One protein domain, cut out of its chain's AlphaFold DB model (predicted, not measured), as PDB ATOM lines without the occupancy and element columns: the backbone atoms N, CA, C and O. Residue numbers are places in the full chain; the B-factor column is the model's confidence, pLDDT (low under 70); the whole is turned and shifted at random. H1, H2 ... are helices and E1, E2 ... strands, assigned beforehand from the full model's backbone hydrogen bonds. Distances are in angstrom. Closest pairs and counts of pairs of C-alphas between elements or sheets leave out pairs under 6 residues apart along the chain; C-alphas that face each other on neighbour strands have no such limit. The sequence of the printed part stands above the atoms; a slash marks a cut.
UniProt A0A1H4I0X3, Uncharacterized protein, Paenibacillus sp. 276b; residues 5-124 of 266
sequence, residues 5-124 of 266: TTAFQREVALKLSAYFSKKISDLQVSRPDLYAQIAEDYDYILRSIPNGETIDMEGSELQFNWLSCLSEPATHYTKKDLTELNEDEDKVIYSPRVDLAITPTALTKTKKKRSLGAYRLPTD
ATOM      1  N   THR A   5     196.731 238.682 173.206       75.50
ATOM      2  CA  THR A   5     197.567 237.489 173.411       75.50
ATOM      3  C   THR A   5     199.044 237.750 173.123       75.50
ATOM      4  O   THR A   5     199.894 237.495 173.972       75.50
ATOM      5  N   THR A   6     199.368 238.324 171.962       82.12
ATOM      6  CA  THR A   6     200.760 238.611 171.591       82.12
ATOM      7  C   THR A   6     201.382 239.688 172.484       82.12
ATOM      8  O   THR A   6     202.585 239.656 172.738       82.12
ATOM      9  N   ALA A   7     200.592 240.655 172.963       86.12
ATOM     10  CA  ALA A   7     201.077 241.660 173.907       86.12
ATOM     11  C   ALA A   7     201.433 241.025 175.260       86.12
ATOM     12  O   ALA A   7     202.546 241.230 175.745       86.12
ATOM     13  N   PHE A   8     200.539 240.192 175.804       89.75
ATOM     14  CA  PHE A   8     200.771 239.456 177.045       89.75
ATOM     15  C   PHE A   8     201.999 238.543 176.945       89.75
ATOM     16  O   PHE A   8     202.905 238.638 177.768       89.75
ATOM     17  N   GLN A   9     202.090 237.717 175.897       92.00
ATOM     18  CA  GLN A   9     203.226 236.810 175.691       92.00
ATOM     19  C   GLN A   9     204.562 237.567 175.651       92.00
ATOM     20  O   GLN A   9     205.523 237.193 176.322       92.00
ATOM     21  N   ARG A  10     204.633 238.671 174.899       91.88
ATOM     22  CA  ARG A  10     205.858 239.481 174.803       91.88
ATOM     23  C   ARG A  10     206.244 240.107 176.131       91.88
ATOM     24  O   ARG A  10     207.425 240.121 176.472       91.88
ATOM     25  N   GLU A  11     205.268 240.632 176.858       94.44
ATOM     26  CA  GLU A  11     205.504 241.278 178.140       94.44
ATOM     27  C   GLU A  11     205.982 240.274 179.195       94.44
ATOM     28  O   GLU A  11     206.997 240.515 179.848       94.44
ATOM     29  N   VAL A  12     205.316 239.119 179.300       95.38
ATOM     30  CA  VAL A  12     205.731 238.016 180.177       95.38
ATOM     31  C   VAL A  12     207.144 237.555 179.822       95.38
ATOM     32  O   VAL A  12     208.000 237.479 180.703       95.38
ATOM     33  N   ALA A  13     207.422 237.310 178.537       95.69
ATOM     34  CA  ALA A  13     208.736 236.872 178.076       95.69
ATOM     35  C   ALA A  13     209.845 237.866 178.454       95.69
ATOM     36  O   ALA A  13     210.900 237.465 178.953       95.69
ATOM     37  N   LEU A  14     209.597 239.165 178.265       95.38
ATOM     38  CA  LEU A  14     210.542 240.225 178.608       95.38
ATOM     39  C   LEU A  14     210.792 240.298 180.122       95.38
ATOM     40  O   LEU A  14     211.942 240.226 180.559       95.38
ATOM     41  N   LYS A  15     209.723 240.409 180.918       97.06
ATOM     42  CA  LYS A  15     209.808 240.648 182.368       97.06
ATOM     43  C   LYS A  15     210.369 239.439 183.106       97.06
ATOM     44  O   LYS A  15     211.280 239.577 183.920       97.06
ATOM     45  N   LEU A  16     209.923 238.234 182.749       97.50
ATOM     46  CA  LEU A  16     210.467 237.012 183.335       97.50
ATOM     47  C   LEU A  16     211.906 236.742 182.892       97.50
ATOM     48  O   LEU A  16     212.693 236.245 183.692       97.50
ATOM     49  N   SER A  17     212.297 237.104 181.664       96.31
ATOM     50  CA  SER A  17     213.709 237.014 181.271       96.31
ATOM     51  C   SER A  17     214.601 237.877 182.161       96.31
ATOM     52  O   SER A  17     215.634 237.391 182.606       96.31
ATOM     53  N   ALA A  18     214.195 239.113 182.471       95.56
ATOM     54  CA  ALA A  18     214.946 239.981 183.381       95.56
ATOM     55  C   ALA A  18     215.042 239.386 184.798       95.56
ATOM     56  O   ALA A  18     216.119 239.380 185.396       95.56
ATOM     57  N   TYR A  19     213.940 238.820 185.303       97.56
ATOM     58  CA  TYR A  19     213.923 238.107 186.580       97.56
ATOM     59  C   TYR A  19     214.922 236.946 186.606       97.56
ATOM     60  O   TYR A  19     215.737 236.858 187.523       97.56
ATOM     61  N   PHE A  20     214.914 236.083 185.587       96.88
ATOM     62  CA  PHE A  20     215.830 234.946 185.536       96.88
ATOM     63  C   PHE A  20     217.285 235.378 185.375       96.88
ATOM     64  O   PHE A  20     218.135 234.842 186.079       96.88
ATOM     65  N   SER A  21     217.583 236.381 184.546       94.31
ATOM     66  CA  SER A  21     218.940 236.933 184.442       94.31
ATOM     67  C   SER A  21     219.467 237.403 185.801       94.31
ATOM     68  O   SER A  21     220.608 237.098 186.153       94.31
ATOM     69  N   LYS A  22     218.629 238.084 186.596       95.12
ATOM     70  CA  LYS A  22     218.982 238.502 187.958       95.12
ATOM     71  C   LYS A  22     219.215 237.299 188.875       95.12
ATOM     72  O   LYS A  22     220.277 237.196 189.480       95.12
ATOM     73  N   LYS A  23     218.283 236.338 188.904       96.25
ATOM     74  CA  LYS A  23     218.403 235.133 189.742       96.25
ATOM     75  C   LYS A  23     219.644 234.301 189.430       96.25
ATOM     76  O   LYS A  23     220.280 233.812 190.356       96.25
ATOM     77  N   ILE A  24     220.013 234.156 188.156       94.69
ATOM     78  CA  ILE A  24     221.244 233.455 187.768       94.69
ATOM     79  C   ILE A  24     222.488 234.203 188.251       94.69
ATOM     80  O   ILE A  24     223.421 233.567 188.735       94.69
ATOM     81  N   SER A  25     222.492 235.536 188.186       92.31
ATOM     82  CA  SER A  25     223.585 236.340 188.743       92.31
ATOM     83  C   SER A  25     223.728 236.141 190.254       92.31
ATOM     84  O   SER A  25     224.842 235.999 190.752       92.31
ATOM     85  N   ASP A  26     222.611 236.095 190.982       94.12
ATOM     86  CA  ASP A  26     222.615 235.935 192.438       94.12
ATOM     87  C   ASP A  26     223.172 234.566 192.868       94.12
ATOM     88  O   ASP A  26     223.862 234.474 193.888       94.12
ATOM     89  N   LEU A  27     222.948 233.513 192.065       94.25
ATOM     90  CA  LEU A  27     223.469 232.166 192.337       94.25
ATOM     91  C   LEU A  27     224.992 232.137 192.470       94.25
ATOM     92  O   LEU A  27     225.502 231.352 193.266       94.25
ATOM     93  N   GLN A  28     225.718 232.998 191.749       93.06
ATOM     94  CA  GLN A  28     227.178 233.061 191.839       93.06
ATOM     95  C   GLN A  28     227.651 233.315 193.280       93.06
ATOM     96  O   GLN A  28     228.705 232.824 193.684       93.06
ATOM     97  N   VAL A  29     226.865 234.066 194.056       93.81
ATOM     98  CA  VAL A  29     227.165 234.398 195.451       93.81
ATOM     99  C   VAL A  29     226.433 233.463 196.410       93.81
ATOM    100  O   VAL A  29     227.032 232.986 197.371       93.81
ATOM    101  N   SER A  30     225.144 233.190 196.176       94.50
ATOM    102  CA  SER A  30     224.308 232.459 197.136       94.50
ATOM    103  C   SER A  30     224.501 230.943 197.097       94.50
ATOM    104  O   SER A  30     224.331 230.282 198.121       94.50
ATOM    105  N   ARG A  31     224.805 230.380 195.922       94.62
ATOM    106  CA  ARG A  31     224.935 228.937 195.652       94.62
ATOM    107  C   ARG A  31     226.019 228.688 194.587       94.62
ATOM    108  O   ARG A  31     225.705 228.240 193.480       94.62
ATOM    109  N   PRO A  32     227.296 228.994 194.890       94.31
ATOM    110  CA  PRO A  32     228.387 228.898 193.918       94.31
ATOM    111  C   PRO A  32     228.596 227.472 193.386       94.31
ATOM    112  O   PRO A  32     229.025 227.303 192.249       94.31
ATOM    113  N   ASP A  33     228.253 226.458 194.186       94.81
ATOM    114  CA  ASP A  33     228.216 225.046 193.796       94.81
ATOM    115  C   ASP A  33     227.256 224.809 192.622       94.81
ATOM    116  O   ASP A  33     227.642 224.258 191.591       94.81
ATOM    117  N   LEU A  34     226.018 225.287 192.754       93.44
ATOM    118  CA  LEU A  34     224.983 225.122 191.741       93.44
ATOM    119  C   LEU A  34     225.282 225.970 190.501       93.44
ATOM    120  O   LEU A  34     225.090 225.509 189.381       93.44
ATOM    121  N   TYR A  35     225.794 227.187 190.693       94.25
ATOM    122  CA  TYR A  35     226.227 228.046 189.591       94.25
ATOM    123  C   TYR A  35     227.319 227.377 188.744       94.25
ATOM    124  O   TYR A  35     227.232 227.378 187.517       94.25
ATOM    125  N   ALA A  36     228.325 226.769 189.385       93.00
ATOM    126  CA  ALA A  36     229.387 226.045 188.692       93.00
ATOM    127  C   ALA A  36     228.849 224.825 187.925       93.00
ATOM    128  O   ALA A  36     229.239 224.620 186.778       93.00
ATOM    129  N   GLN A  37     227.908 224.075 188.512       92.69
ATOM    130  CA  GLN A  37     227.268 222.943 187.835       92.69
ATOM    131  C   GLN A  37     226.488 223.382 186.588       92.69
ATOM    132  O   GLN A  37     226.612 222.756 185.537       92.69
ATOM    133  N   ILE A  38     225.721 224.477 186.676       92.12
ATOM    134  CA  ILE A  38     225.015 225.049 185.517       92.12
ATOM    135  C   ILE A  38     226.019 225.438 184.431       92.12
ATOM    136  O   ILE A  38     225.789 225.144 183.262       92.12
ATOM    137  N   ALA A  39     227.129 226.078 184.806       90.75
ATOM    138  CA  ALA A  39     228.161 226.494 183.862       90.75
ATOM    139  C   ALA A  39     228.777 225.300 183.113       90.75
ATOM    140  O   ALA A  39     228.939 225.362 181.894       90.75
ATOM    141  N   GLU A  40     229.091 224.219 183.832       89.31
ATOM    142  CA  GLU A  40     229.638 222.983 183.264       89.31
ATOM    143  C   GLU A  40     228.638 222.308 182.316       89.31
ATOM    144  O   GLU A  40     228.978 222.013 181.167       89.31
ATOM    145  N   ASP A  41     227.393 222.129 182.767       87.81
ATOM    146  CA  ASP A  41     226.317 221.555 181.957       87.81
ATOM    147  C   ASP A  41     226.105 222.370 180.673       87.81
ATOM    148  O   ASP A  41     225.954 221.819 179.583       87.81
ATOM    149  N   TYR A  42     226.120 223.697 180.787       87.56
ATOM    150  CA  TYR A  42     225.897 224.609 179.675       87.56
ATOM    151  C   TYR A  42     227.054 224.589 178.658       87.56
ATOM    152  O   TYR A  42     226.805 224.516 177.454       87.56
ATOM    153  N   ASP A  43     228.313 224.598 179.107       85.06
ATOM    154  CA  ASP A  43     229.490 224.489 178.229       85.06
ATOM    155  C   ASP A  43     229.528 223.142 177.490       85.06
ATOM    156  O   ASP A  43     229.750 223.103 176.276       85.06
ATOM    157  N   TYR A  44     229.225 222.042 178.185       83.81
ATOM    158  CA  TYR A  44     229.103 220.722 177.567       83.81
ATOM    159  C   TYR A  44     228.052 220.710 176.448       83.81
ATOM    160  O   TYR A  44     228.298 220.221 175.337       83.81
ATOM    161  N   ILE A  45     226.883 221.283 176.735       81.81
ATOM    162  CA  ILE A  45     225.772 221.392 175.797       81.81
ATOM    163  C   ILE A  45     226.183 222.179 174.558       81.81
ATOM    164  O   ILE A  45     226.012 221.694 173.441       81.81
ATOM    165  N   LEU A  46     226.773 223.357 174.736       81.38
ATOM    166  CA  LEU A  46     227.155 224.208 173.618       81.38
ATOM    167  C   LEU A  46     228.204 223.564 172.705       81.38
ATOM    168  O   LEU A  46     228.109 223.694 171.486       81.38
ATOM    169  N   ARG A  47     229.163 222.821 173.268       79.88
ATOM    170  CA  ARG A  47     230.169 222.067 172.493       79.88
ATOM    171  C   ARG A  47     229.579 220.909 171.692       79.88
ATOM    172  O   ARG A  47     230.198 220.456 170.734       79.88
ATOM    173  N   SER A  48     228.408 220.426 172.095       77.31
ATOM    174  CA  SER A  48     227.720 219.300 171.463       77.31
ATOM    175  C   SER A  48     226.825 219.729 170.294       77.31
ATOM    176  O   SER A  48     226.347 218.877 169.546       77.31
ATOM    177  N   ILE A  49     226.597 221.034 170.111       75.94
ATOM    178  CA  ILE A  49     225.762 221.563 169.030       75.94
ATOM    179  C   ILE A  49     226.540 221.497 167.703       75.94
ATOM    180  O   ILE A  49     227.637 222.054 167.614       75.94
ATOM    181  N   PRO A  50     226.005 220.838 166.653       66.38
ATOM    182  CA  PRO A  50     226.704 220.684 165.380       66.38
ATOM    183  C   PRO A  50     227.098 222.022 164.740       66.38
ATOM    184  O   PRO A  50     226.320 222.981 164.715       66.38
ATOM    185  N   ASN A  51     228.295 222.056 164.148       54.31
ATOM    186  CA  ASN A  51     228.823 223.209 163.418       54.31
ATOM    187  C   ASN A  51     227.927 223.555 162.213       54.31
ATOM    188  O   ASN A  51     228.047 222.974 161.138       54.31
ATOM    189  N   GLY A  52     227.026 224.517 162.402       52.97
ATOM    190  CA  GLY A  52     226.075 224.992 161.392       52.97
ATOM    191  C   GLY A  52     225.121 226.042 161.957       52.97
ATOM    192  O   GLY A  52     224.777 227.012 161.280       52.97
ATOM    193  N   GLU A  53     224.790 225.926 163.242       60.69
ATOM    194  CA  GLU A  53     224.100 226.970 163.990       60.69
ATOM    195  C   GLU A  53     225.122 227.895 164.652       60.69
ATOM    196  O   GLU A  53     225.947 227.496 165.466       60.69
ATOM    197  N   THR A  54     225.114 229.161 164.249       70.94
ATOM    198  CA  THR A  54     226.084 230.143 164.726       70.94
ATOM    199  C   THR A  54     225.677 230.661 166.104       70.94
ATOM    200  O   THR A  54     225.107 231.744 166.219       70.94
ATOM    201  N   ILE A  55     225.949 229.874 167.145       76.38
ATOM    202  CA  ILE A  55     225.879 230.327 168.537       76.38
ATOM    203  C   ILE A  55     227.051 231.271 168.803       76.38
ATOM    204  O   ILE A  55     228.159 231.087 168.296       76.38
ATOM    205  N   ASP A  56     226.771 232.336 169.539       76.31
ATOM    206  CA  ASP A  56     227.772 233.279 170.002       76.31
ATOM    207  C   ASP A  56     228.407 232.764 171.296       76.31
ATOM    208  O   ASP A  56     227.842 232.914 172.375       76.31
ATOM    209  N   MET A  57     229.571 232.129 171.166       68.94
ATOM    210  CA  MET A  57     230.315 231.512 172.271       68.94
ATOM    211  C   MET A  57     231.214 232.498 173.034       68.94
ATOM    212  O   MET A  57     231.769 232.136 174.065       68.94
ATOM    213  N   GLU A  58     231.381 233.727 172.537       66.69
ATOM    214  CA  GLU A  58     232.385 234.685 173.034       66.69
ATOM    215  C   GLU A  58     231.755 235.923 173.699       66.69
ATOM    216  O   GLU A  58     232.455 236.845 174.119       66.69
ATOM    217  N   GLY A  59     230.426 235.971 173.814       62.12
ATOM    218  CA  GLY A  59     229.724 237.083 174.449       62.12
ATOM    219  C   GLY A  59     230.016 237.185 175.951       62.12
ATOM    220  O   GLY A  59     229.734 236.259 176.706       62.12
ATOM    221  N   SER A  60     230.471 238.354 176.410       51.38
ATOM    222  CA  SER A  60     230.787 238.677 177.818       51.38
ATOM    223  C   SER A  60     229.608 238.587 178.809       51.38
ATOM    224  O   SER A  60     229.780 238.835 179.999       51.38
ATOM    225  N   GLU A  61     228.412 238.239 178.331       64.81
ATOM    226  CA  GLU A  61     227.152 238.194 179.083       64.81
ATOM    227  C   GLU A  61     226.400 236.865 178.897       64.81
ATOM    228  O   GLU A  61     225.186 236.782 179.103       64.81
ATOM    229  N   LEU A  62     227.096 235.804 178.479       68.31
ATOM    230  CA  LEU A  62     226.479 234.502 178.215       68.31
ATOM    231  C   LEU A  62     225.675 233.972 179.408       68.31
ATOM    232  O   LEU A  62     224.555 233.496 179.222       68.31
ATOM    233  N   GLN A  63     226.190 234.153 180.623       78.62
ATOM    234  CA  GLN A  63     225.558 233.708 181.861       78.62
ATOM    235  C   GLN A  63     224.201 234.360 182.140       78.62
ATOM    236  O   GLN A  63     223.283 233.697 182.617       78.62
ATOM    237  N   PHE A  64     224.004 235.622 181.746       79.00
ATOM    238  CA  PHE A  64     222.710 236.298 181.905       79.00
ATOM    239  C   PHE A  64     221.636 235.745 180.966       79.00
ATOM    240  O   PHE A  64     220.452 236.037 181.128       79.00
ATOM    241  N   ASN A  65     222.043 234.946 179.982       83.25
ATOM    242  CA  ASN A  65     221.167 234.340 178.996       83.25
ATOM    243  C   ASN A  65     220.988 232.837 179.222       83.25
ATOM    244  O   ASN A  65     220.268 232.213 178.453       83.25
ATOM    245  N   TRP A  66     221.575 232.253 180.268       91.62
ATOM    246  CA  TRP A  66     221.488 230.812 180.506       91.62
ATOM    247  C   TRP A  66     220.062 230.310 180.714       91.62
ATOM    248  O   TRP A  66     219.760 229.203 180.286       91.62
ATOM    249  N   LEU A  67     219.183 231.123 181.305       94.69
ATOM    250  CA  LEU A  67     217.762 230.833 181.478       94.69
ATOM    251  C   LEU A  67     216.943 232.058 181.069       94.69
ATOM    252  O   LEU A  67     217.257 233.185 181.449       94.69
ATOM    253  N   SER A  68     215.897 231.872 180.270       95.31
ATOM    254  CA  SER A  68     215.038 232.975 179.828       95.31
ATOM    255  C   SER A  68     213.614 232.507 179.565       95.31
ATOM    256  O   SER A  68     213.360 231.314 179.394       95.31
ATOM    257  N   CYS A  69     212.690 233.469 179.512       96.75
ATOM    258  CA  CYS A  69     211.334 233.238 179.034       96.75
ATOM    259  C   CYS A  69     211.227 233.685 177.569       96.75
ATOM    260  O   CYS A  69     211.554 234.823 177.233       96.75
ATOM    261  N   LEU A  70     210.809 232.778 176.689       94.44
ATOM    262  CA  LEU A  70     210.647 233.005 175.257       94.44
ATOM    263  C   LEU A  70     209.166 232.988 174.887       94.44
ATOM    264  O   LEU A  70     208.424 232.141 175.373       94.44
ATOM    265  N   SER A  71     208.774 233.887 173.987       93.00
ATOM    266  CA  SER A  71     207.471 233.873 173.317       93.00
ATOM    267  C   SER A  71     207.576 233.066 172.028       93.00
ATOM    268  O   SER A  71     208.512 233.275 171.253       93.00
ATOM    269  N   GLU A  72     206.632 232.146 171.832       89.12
ATOM    270  CA  GLU A  72     206.521 231.276 170.657       89.12
ATOM    271  C   GLU A  72     207.854 230.607 170.245       89.12
ATOM    272  O   GLU A  72     208.259 230.692 169.076       89.12
ATOM    273  N   PRO A  73     208.604 229.972 171.173       86.56
ATOM    274  CA  PRO A  73     209.857 229.325 170.816       86.56
ATOM    275  C   PRO A  73     209.614 228.217 169.786       86.56
ATOM    276  O   PRO A  73     208.727 227.375 169.925       86.56
ATOM    277  N   ALA A  74     210.445 228.196 168.745       76.94
ATOM    278  CA  ALA A  74     210.410 227.123 167.763       76.94
ATOM    279  C   ALA A  74     210.860 225.801 168.403       76.94
ATOM    280  O   ALA A  74     211.924 225.746 169.028       76.94
ATOM    281  N   THR A  75     210.091 224.733 168.186       72.12
ATOM    282  CA  THR A  75     210.483 223.367 168.549       72.12
ATOM    283  C   THR A  75     210.424 222.451 167.328       72.12
ATOM    284  O   THR A  75     209.698 222.707 166.362       72.12
ATOM    285  N   HIS A  76     211.225 221.388 167.345       70.50
ATOM    286  CA  HIS A  76     211.270 220.394 166.277       70.50
ATOM    287  C   HIS A  76     211.374 219.000 166.897       70.50
ATOM    288  O   HIS A  76     212.139 218.793 167.839       70.50
ATOM    289  N   TYR A  77     210.595 218.061 166.370       64.69
ATOM    290  CA  TYR A  77     210.711 216.619 166.563       64.69
ATOM    291  C   TYR A  77     211.155 215.997 165.250       64.69
ATOM    292  O   TYR A  77     210.588 216.278 164.198       64.69
ATOM    293  N   THR A  78     212.119 215.105 165.330       64.44
ATOM    294  CA  THR A  78     212.650 214.260 164.269       64.44
ATOM    295  C   THR A  78     212.267 212.801 164.524       64.44
ATOM    296  O   THR A  78     211.814 212.441 165.610       64.44
ATOM    297  N   LYS A  79     212.452 211.920 163.535       61.38
ATOM    298  CA  LYS A  79     212.221 210.471 163.714       61.38
ATOM    299  C   LYS A  79     213.058 209.843 164.822       61.38
ATOM    300  O   LYS A  79     212.531 208.995 165.543       61.38
ATOM    301  N   LYS A  80     214.294 210.308 165.009       63.84
ATOM    302  CA  LYS A  80     215.205 209.839 166.066       63.84
ATOM    303  C   LYS A  80     214.620 210.003 167.469       63.84
ATOM    304  O   LYS A  80     214.909 209.221 168.372       63.84
ATOM    305  N   ASP A  81     213.745 210.991 167.644       60.16
ATOM    306  CA  ASP A  81     213.132 211.291 168.935       60.16
ATOM    307  C   ASP A  81     212.145 210.226 169.407       60.16
ATOM    308  O   ASP A  81     211.870 210.136 170.601       60.16
ATOM    309  N   LEU A  82     211.622 209.420 168.482       59.53
ATOM    310  CA  LEU A  82     210.654 208.370 168.783       59.53
ATOM    311  C   LEU A  82     211.304 207.002 168.997       59.53
ATOM    312  O   LEU A  82     210.666 206.126 169.576       59.53
ATOM    313  N   THR A  83     212.526 206.790 168.503       55.47
ATOM    314  CA  THR A  83     213.085 205.438 168.354       55.47
ATOM    315  C   THR A  83     214.267 205.130 169.267       55.47
ATOM    316  O   THR A  83     214.656 203.972 169.324       55.47
ATOM    317  N   GLU A  84     214.843 206.109 169.981       53.53
ATOM    318  CA  GLU A  84     216.089 205.970 170.779       53.53
ATOM    319  C   GLU A  84     217.303 205.404 170.003       53.53
ATOM    320  O   GLU A  84     218.367 205.189 170.579       53.53
ATOM    321  N   LEU A  85     217.159 205.190 168.694       49.12
ATOM    322  CA  LEU A  85     218.158 204.624 167.801       49.12
ATOM    323  C   LEU A  85     218.908 205.765 167.107       49.12
ATOM    324  O   LEU A  85     218.305 206.698 166.579       49.12
ATOM    325  N   ASN A  86     220.239 205.671 167.100       49.59
ATOM    326  CA  ASN A  86     221.142 206.681 166.534       49.59
ATOM    327  C   ASN A  86     221.152 206.725 164.993       49.59
ATOM    328  O   ASN A  86     221.844 207.557 164.408       49.59
ATOM    329  N   GLU A  87     220.399 205.851 164.329       48.12
ATOM    330  CA  GLU A  87     220.445 205.650 162.883       48.12
ATOM    331  C   GLU A  87     219.054 205.876 162.285       48.12
ATOM    332  O   GLU A  87     218.219 204.981 162.298       48.12
ATOM    333  N   ASP A  88     218.785 207.115 161.856       43.97
ATOM    334  CA  ASP A  88     217.980 207.457 160.669       43.97
ATOM    335  C   ASP A  88     217.801 208.980 160.538       43.97
ATOM    336  O   ASP A  88     217.801 209.696 161.530       43.97
ATOM    337  N   GLU A  89     217.675 209.463 159.298       54.00
ATOM    338  CA  GLU A  89     217.596 210.862 158.827       54.00
ATOM    339  C   GLU A  89     217.009 211.907 159.812       54.00
ATOM    340  O   GLU A  89     215.961 211.684 160.423       54.00
ATOM    341  N   ASP A  90     217.606 213.114 159.854       57.84
ATOM    342  CA  ASP A  90     217.142 214.328 160.576       57.84
ATOM    343  C   ASP A  90     215.813 214.902 160.026       57.84
ATOM    344  O   ASP A  90     215.579 216.111 159.952       57.84
ATOM    345  N   LYS A  91     214.903 214.035 159.586       62.97
ATOM    346  CA  LYS A  91     213.618 214.426 159.037       62.97
ATOM    347  C   LYS A  91     212.694 214.848 160.169       62.97
ATOM    348  O   LYS A  91     212.242 214.019 160.963       62.97
ATOM    349  N   VAL A  92     212.382 216.140 160.194       63.75
ATOM    350  CA  VAL A  92     211.365 216.719 161.073       63.75
ATOM    351  C   VAL A  92     210.021 216.025 160.818       63.75
ATOM    352  O   VAL A  92     209.527 215.996 159.690       63.75
ATOM    353  N   ILE A  93     209.442 215.444 161.867       59.06
ATOM    354  CA  ILE A  93     208.091 214.874 161.884       59.06
ATOM    355  C   ILE A  93     207.077 215.938 162.299       59.06
ATOM    356  O   ILE A  93     205.988 216.005 161.734       59.06
ATOM    357  N   TYR A  94     207.408 216.737 163.314       65.12
ATOM    358  CA  TYR A  94     206.452 217.615 163.981       65.12
ATOM    359  C   TYR A  94     207.162 218.826 164.590       65.12
ATOM    360  O   TYR A  94     208.251 218.691 165.136       65.12
ATOM    361  N   SER A  95     206.555 220.009 164.510       63.81
ATOM    362  CA  SER A  95     207.114 221.255 165.054       63.81
ATOM    363  C   SER A  95     206.057 221.993 165.869       63.81
ATOM    364  O   SER A  95     205.500 222.985 165.389       63.81
ATOM    365  N   PRO A  96     205.719 221.490 167.069       71.19
ATOM    366  CA  PRO A  96     204.789 222.184 167.940       71.19
ATOM    367  C   PRO A  96     205.388 223.523 168.370       71.19
ATOM    368  O   PRO A  96     206.605 223.707 168.439       71.19
ATOM    369  N   ARG A  97     204.524 224.488 168.634       77.56
ATOM    370  CA  ARG A  97     204.907 225.755 169.246       77.56
ATOM    371  C   ARG A  97     204.121 225.846 170.531       77.56
ATOM    372  O   ARG A  97     202.929 225.587 170.486       77.56
ATOM    373  N   VAL A  98     204.814 226.185 171.608       88.00
ATOM    374  CA  VAL A  98     204.165 226.626 172.839       88.00
ATOM    375  C   VAL A  98     204.090 228.140 172.818       88.00
ATOM    376  O   VAL A  98     204.999 228.789 172.296       88.00
ATOM    377  N   ASP A  99     203.044 228.711 173.393       92.12
ATOM    378  CA  ASP A  99     202.889 230.164 173.469       92.12
ATOM    379  C   ASP A  99     204.033 230.850 174.225       92.12
ATOM    380  O   ASP A  99     204.556 231.892 173.807       92.12
ATOM    381  N   LEU A 100     204.444 230.251 175.341       94.69
ATOM    382  CA  LEU A 100     205.536 230.716 176.185       94.69
ATOM    383  C   LEU A 100     206.368 229.531 176.680       94.69
ATOM    384  O   LEU A 100     205.846 228.462 176.991       94.69
ATOM    385  N   ALA A 101     207.675 229.738 176.830       94.94
ATOM    386  CA  ALA A 101     208.522 228.778 177.530       94.94
ATOM    387  C   ALA A 101     209.562 229.450 178.410       94.94
ATOM    388  O   ALA A 101     210.257 230.361 177.973       94.94
ATOM    389  N   ILE A 102     209.735 228.926 179.620       96.38
ATOM    390  CA  ILE A 102     210.922 229.159 180.438       96.38
ATOM    391  C   ILE A 102     211.876 228.011 180.138       96.38
ATOM    392  O   ILE A 102     211.544 226.842 180.346       96.38
ATOM    393  N   THR A 103     213.042 228.327 179.593       93.25
ATOM    394  CA  THR A 103     213.946 227.313 179.051       93.25
ATOM    395  C   THR A 103     215.387 227.801 179.088       93.25
ATOM    396  O   THR A 103     215.613 229.018 179.068       93.25
ATOM    397  N   PRO A 104     216.374 226.894 179.138       92.00
ATOM    398  CA  PRO A 104     217.745 227.278 178.904       92.00
ATOM    399  C   PRO A 104     217.894 227.874 177.508       92.00
ATOM    400  O   PRO A 104     217.336 227.343 176.541       92.00
ATOM    401  N   THR A 105     218.617 228.983 177.386       90.88
ATOM    402  CA  THR A 105     218.765 229.674 176.098       90.88
ATOM    403  C   THR A 105     220.204 229.977 175.761       90.88
ATOM    404  O   THR A 105     221.007 230.168 176.656       90.88
ATOM    405  N   ALA A 106     220.494 230.079 174.466       86.81
ATOM    406  CA  ALA A 106     221.754 230.587 173.945       86.81
ATOM    407  C   ALA A 106     221.515 231.761 172.992       86.81
ATOM    408  O   ALA A 106     220.447 231.887 172.381       86.81
ATOM    409  N   LEU A 107     222.518 232.630 172.863       85.94
ATOM    410  CA  LEU A 107     222.507 233.708 171.882       85.94
ATOM    411  C   LEU A 107     223.070 233.213 170.555       85.94
ATOM    412  O   LEU A 107     224.129 232.598 170.499       85.94
ATOM    413  N   THR A 108     222.391 233.534 169.464       84.69
ATOM    414  CA  THR A 108     222.967 233.411 168.123       84.69
ATOM    415  C   THR A 108     223.969 234.541 167.864       84.69
ATOM    416  O   THR A 108     223.933 235.580 168.524       84.69
ATOM    417  N   LYS A 109     224.786 234.433 166.809       81.19
ATOM    418  CA  LYS A 109     225.633 235.539 166.311       81.19
ATOM    419  C   LYS A 109     224.836 236.798 165.957       81.19
ATOM    420  O   LYS A 109     225.367 237.901 165.989       81.19
ATOM    421  N   THR A 110     223.545 236.647 165.654       82.88
ATOM    422  CA  THR A 110     222.602 237.759 165.449       82.88
ATOM    423  C   THR A 110     222.008 238.307 166.751       82.88
ATOM    424  O   THR A 110     221.054 239.081 166.701       82.88
ATOM    425  N   LYS A 111     222.552 237.907 167.908       81.94
ATOM    426  CA  LYS A 111     222.136 238.301 169.262       81.94
ATOM    427  C   LYS A 111     220.676 237.968 169.586       81.94
ATOM    428  O   LYS A 111     220.069 238.587 170.455       81.94
ATOM    429  N   LYS A 112     220.095 236.980 168.901       84.19
ATOM    430  CA  LYS A 112     218.749 236.480 169.205       84.19
ATOM    431  C   LYS A 112     218.848 235.315 170.178       84.19
ATOM    432  O   LYS A 112     219.658 234.415 169.972       84.19
ATOM    433  N   LYS A 113     217.990 235.308 171.198       87.19
ATOM    434  CA  LYS A 113     217.843 234.161 172.100       87.19
ATOM    435  C   LYS A 113     217.179 232.999 171.364       87.19
ATOM    436  O   LYS A 113     216.182 233.195 170.667       87.19
ATOM    437  N   ARG A 114     217.716 231.795 171.538       86.56
ATOM    438  CA  ARG A 114     217.118 230.532 171.091       86.56
ATOM    439  C   ARG A 114     217.080 229.541 172.239       86.56
ATOM    440  O   ARG A 114     218.010 229.495 173.037       86.56
ATOM    441  N   SER A 115     216.008 228.753 172.307       87.06
ATOM    442  CA  SER A 115     215.909 227.637 173.250       87.06
ATOM    443  C   SER A 115     216.999 226.614 172.952       87.06
ATOM    444  O   SER A 115     217.109 226.165 171.812       87.06
ATOM    445  N   LEU A 116     217.750 226.200 173.971       83.75
ATOM    446  CA  LEU A 116     218.689 225.088 173.844       83.75
ATOM    447  C   LEU A 116     217.977 223.754 173.590       83.75
ATOM    448  O   LEU A 116     218.519 222.897 172.901       83.75
ATOM    449  N   GLY A 117     216.716 223.621 174.018       76.81
ATOM    450  CA  GLY A 117     215.885 222.461 173.686       76.81
ATOM    451  C   GLY A 117     215.637 222.277 172.180       76.81
ATOM    452  O   GLY A 117     215.240 221.197 171.756       76.81
ATOM    453  N   ALA A 118     215.895 223.293 171.343       74.06
ATOM    454  CA  ALA A 118     215.820 223.146 169.887       74.06
ATOM    455  C   ALA A 118     216.947 222.270 169.309       74.06
ATOM    456  O   ALA A 118     216.799 221.756 168.203       74.06
ATOM    457  N   TYR A 119     218.047 222.099 170.048       71.62
ATOM    458  CA  TYR A 119     219.263 221.428 169.586       71.62
ATOM    459  C   TYR A 119     219.402 219.981 170.067       71.62
ATOM    460  O   TYR A 119     220.384 219.349 169.702       71.62
ATOM    461  N   ARG A 120     218.431 219.491 170.859       60.22
ATOM    462  CA  ARG A 120     218.265 218.117 171.379       60.22
ATOM    463  C   ARG A 120     219.571 217.370 171.631       60.22
ATOM    464  O   ARG A 120     220.158 216.776 170.725       60.22
ATOM    465  N   LEU A 121     220.016 217.370 172.879       54.72
ATOM    466  CA  LEU A 121     221.350 216.909 173.212       54.72
ATOM    467  C   LEU A 121     221.297 215.454 173.692       54.72
ATOM    468  O   LEU A 121     220.369 215.073 174.410       54.72
ATOM    469  N   PRO A 122     222.291 214.615 173.342       50.94
ATOM    470  CA  PRO A 122     222.300 213.183 173.676       50.94
ATOM    471  C   PRO A 122     222.153 212.885 175.180       50.94
ATOM    472  O   PRO A 122     221.792 211.778 175.576       50.94
ATOM    473  N   THR A 123     222.421 213.885 176.020       51.03
ATOM    474  CA  THR A 123     222.365 213.853 177.483       51.03
ATOM    475  C   THR A 123     221.573 215.044 178.046       51.03
ATOM    476  O   THR A 123     221.968 215.638 179.046       51.03
ATOM    477  N   ASP A 124     220.399 215.337 177.466       52.38
ATOM    478  CA  ASP A 124     219.388 216.351 177.871       52.38
ATOM    479  C   ASP A 124     218.950 216.342 179.362       52.38
ATOM    480  O   ASP A 124     218.091 217.118 179.788       52.38
TER     481      ASP A 124
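Overview. This is residues 5 to 124 of the 266 residues of an uncharacterized protein of Paenibacillus sp. 276b (UniProt A0A1H4I0X3). A long helix, H1, and a second helix, H2, meet near their ends as a V, and a small antiparallel sheet sits inside it with H1 running along one face. Away from this body reaches a thin arm, in which residues 77 to 78 pair with E2 and H4 lies beyond them. The 120 printed residues have five named helices and four named strands, in the order H1 H2 H3 E1 H4 E2 E3 E4 H5; the sheet's order is E1 E3 E4, and the class is mixed, helices and strands. The whole is compact, with a radius of gyration of the C-alphas of 15.4 A and spans of 44 by 37 by 25 A.

Arrangement. H1, residues 5 to 30, touches H2, residues 32 to 48, with its residues 24 to 28 alone; the closest C-alphas, of Gln 28 and Tyr 35, are 5.6 A apart. Their lines stand at a steep tilt of 59 degrees, opposite ways. H3, residues 62 to 65, touches H1, with the closest C-alphas, of Ser 21 and Phe 64, 4.6 A apart. E1, residues 67 to 71, and E3, residues 100 to 107, are antiparallel neighbours, with N 70 and O 101 within hydrogen-bond range at 2.8 A. H1 is on the sheet over E1, at a height over the sheet of 6.0 A, and H3 is on the same face. H4, residues 80 to 83, and E2, residues 92 to 94, are near each other, and both are apart from H1. E3 bends by 80 degrees at residue 104, and beyond it forms a hairpin with E4, residues 113 to 115, where N 106 and O 114 are 2.9 A apart, within hydrogen-bond range. H5, residues 116 to 119, only grazes the sheet, with its residues 116 to 118. Every O i to N i+4 pair is within hydrogen-bond range in H2, and 20 of 22 are in H1; H3, H4 and H5 are too short for such a pair.

Along the chain. H1 begins at C-alpha 5, (197.567, 237.489, 173.411), and measures 36.1 A from first to last C-alpha. H2 measures 24.4 A, E1 13.5 A and E3 17.8 A. H5 ends at C-alpha 119, (219.263, 221.428, 169.586).

Size, cuts and confidence. The two C-alphas farthest apart, of Val 29 and Asp 88, are 44.9 A from each other. The printed part has no cut, and the link from H2 to H3 is long, with 13 residues. The model's confidence is under 70 in residues 50 to 53, 57 to 62, 77 to 95 and 120 to 124.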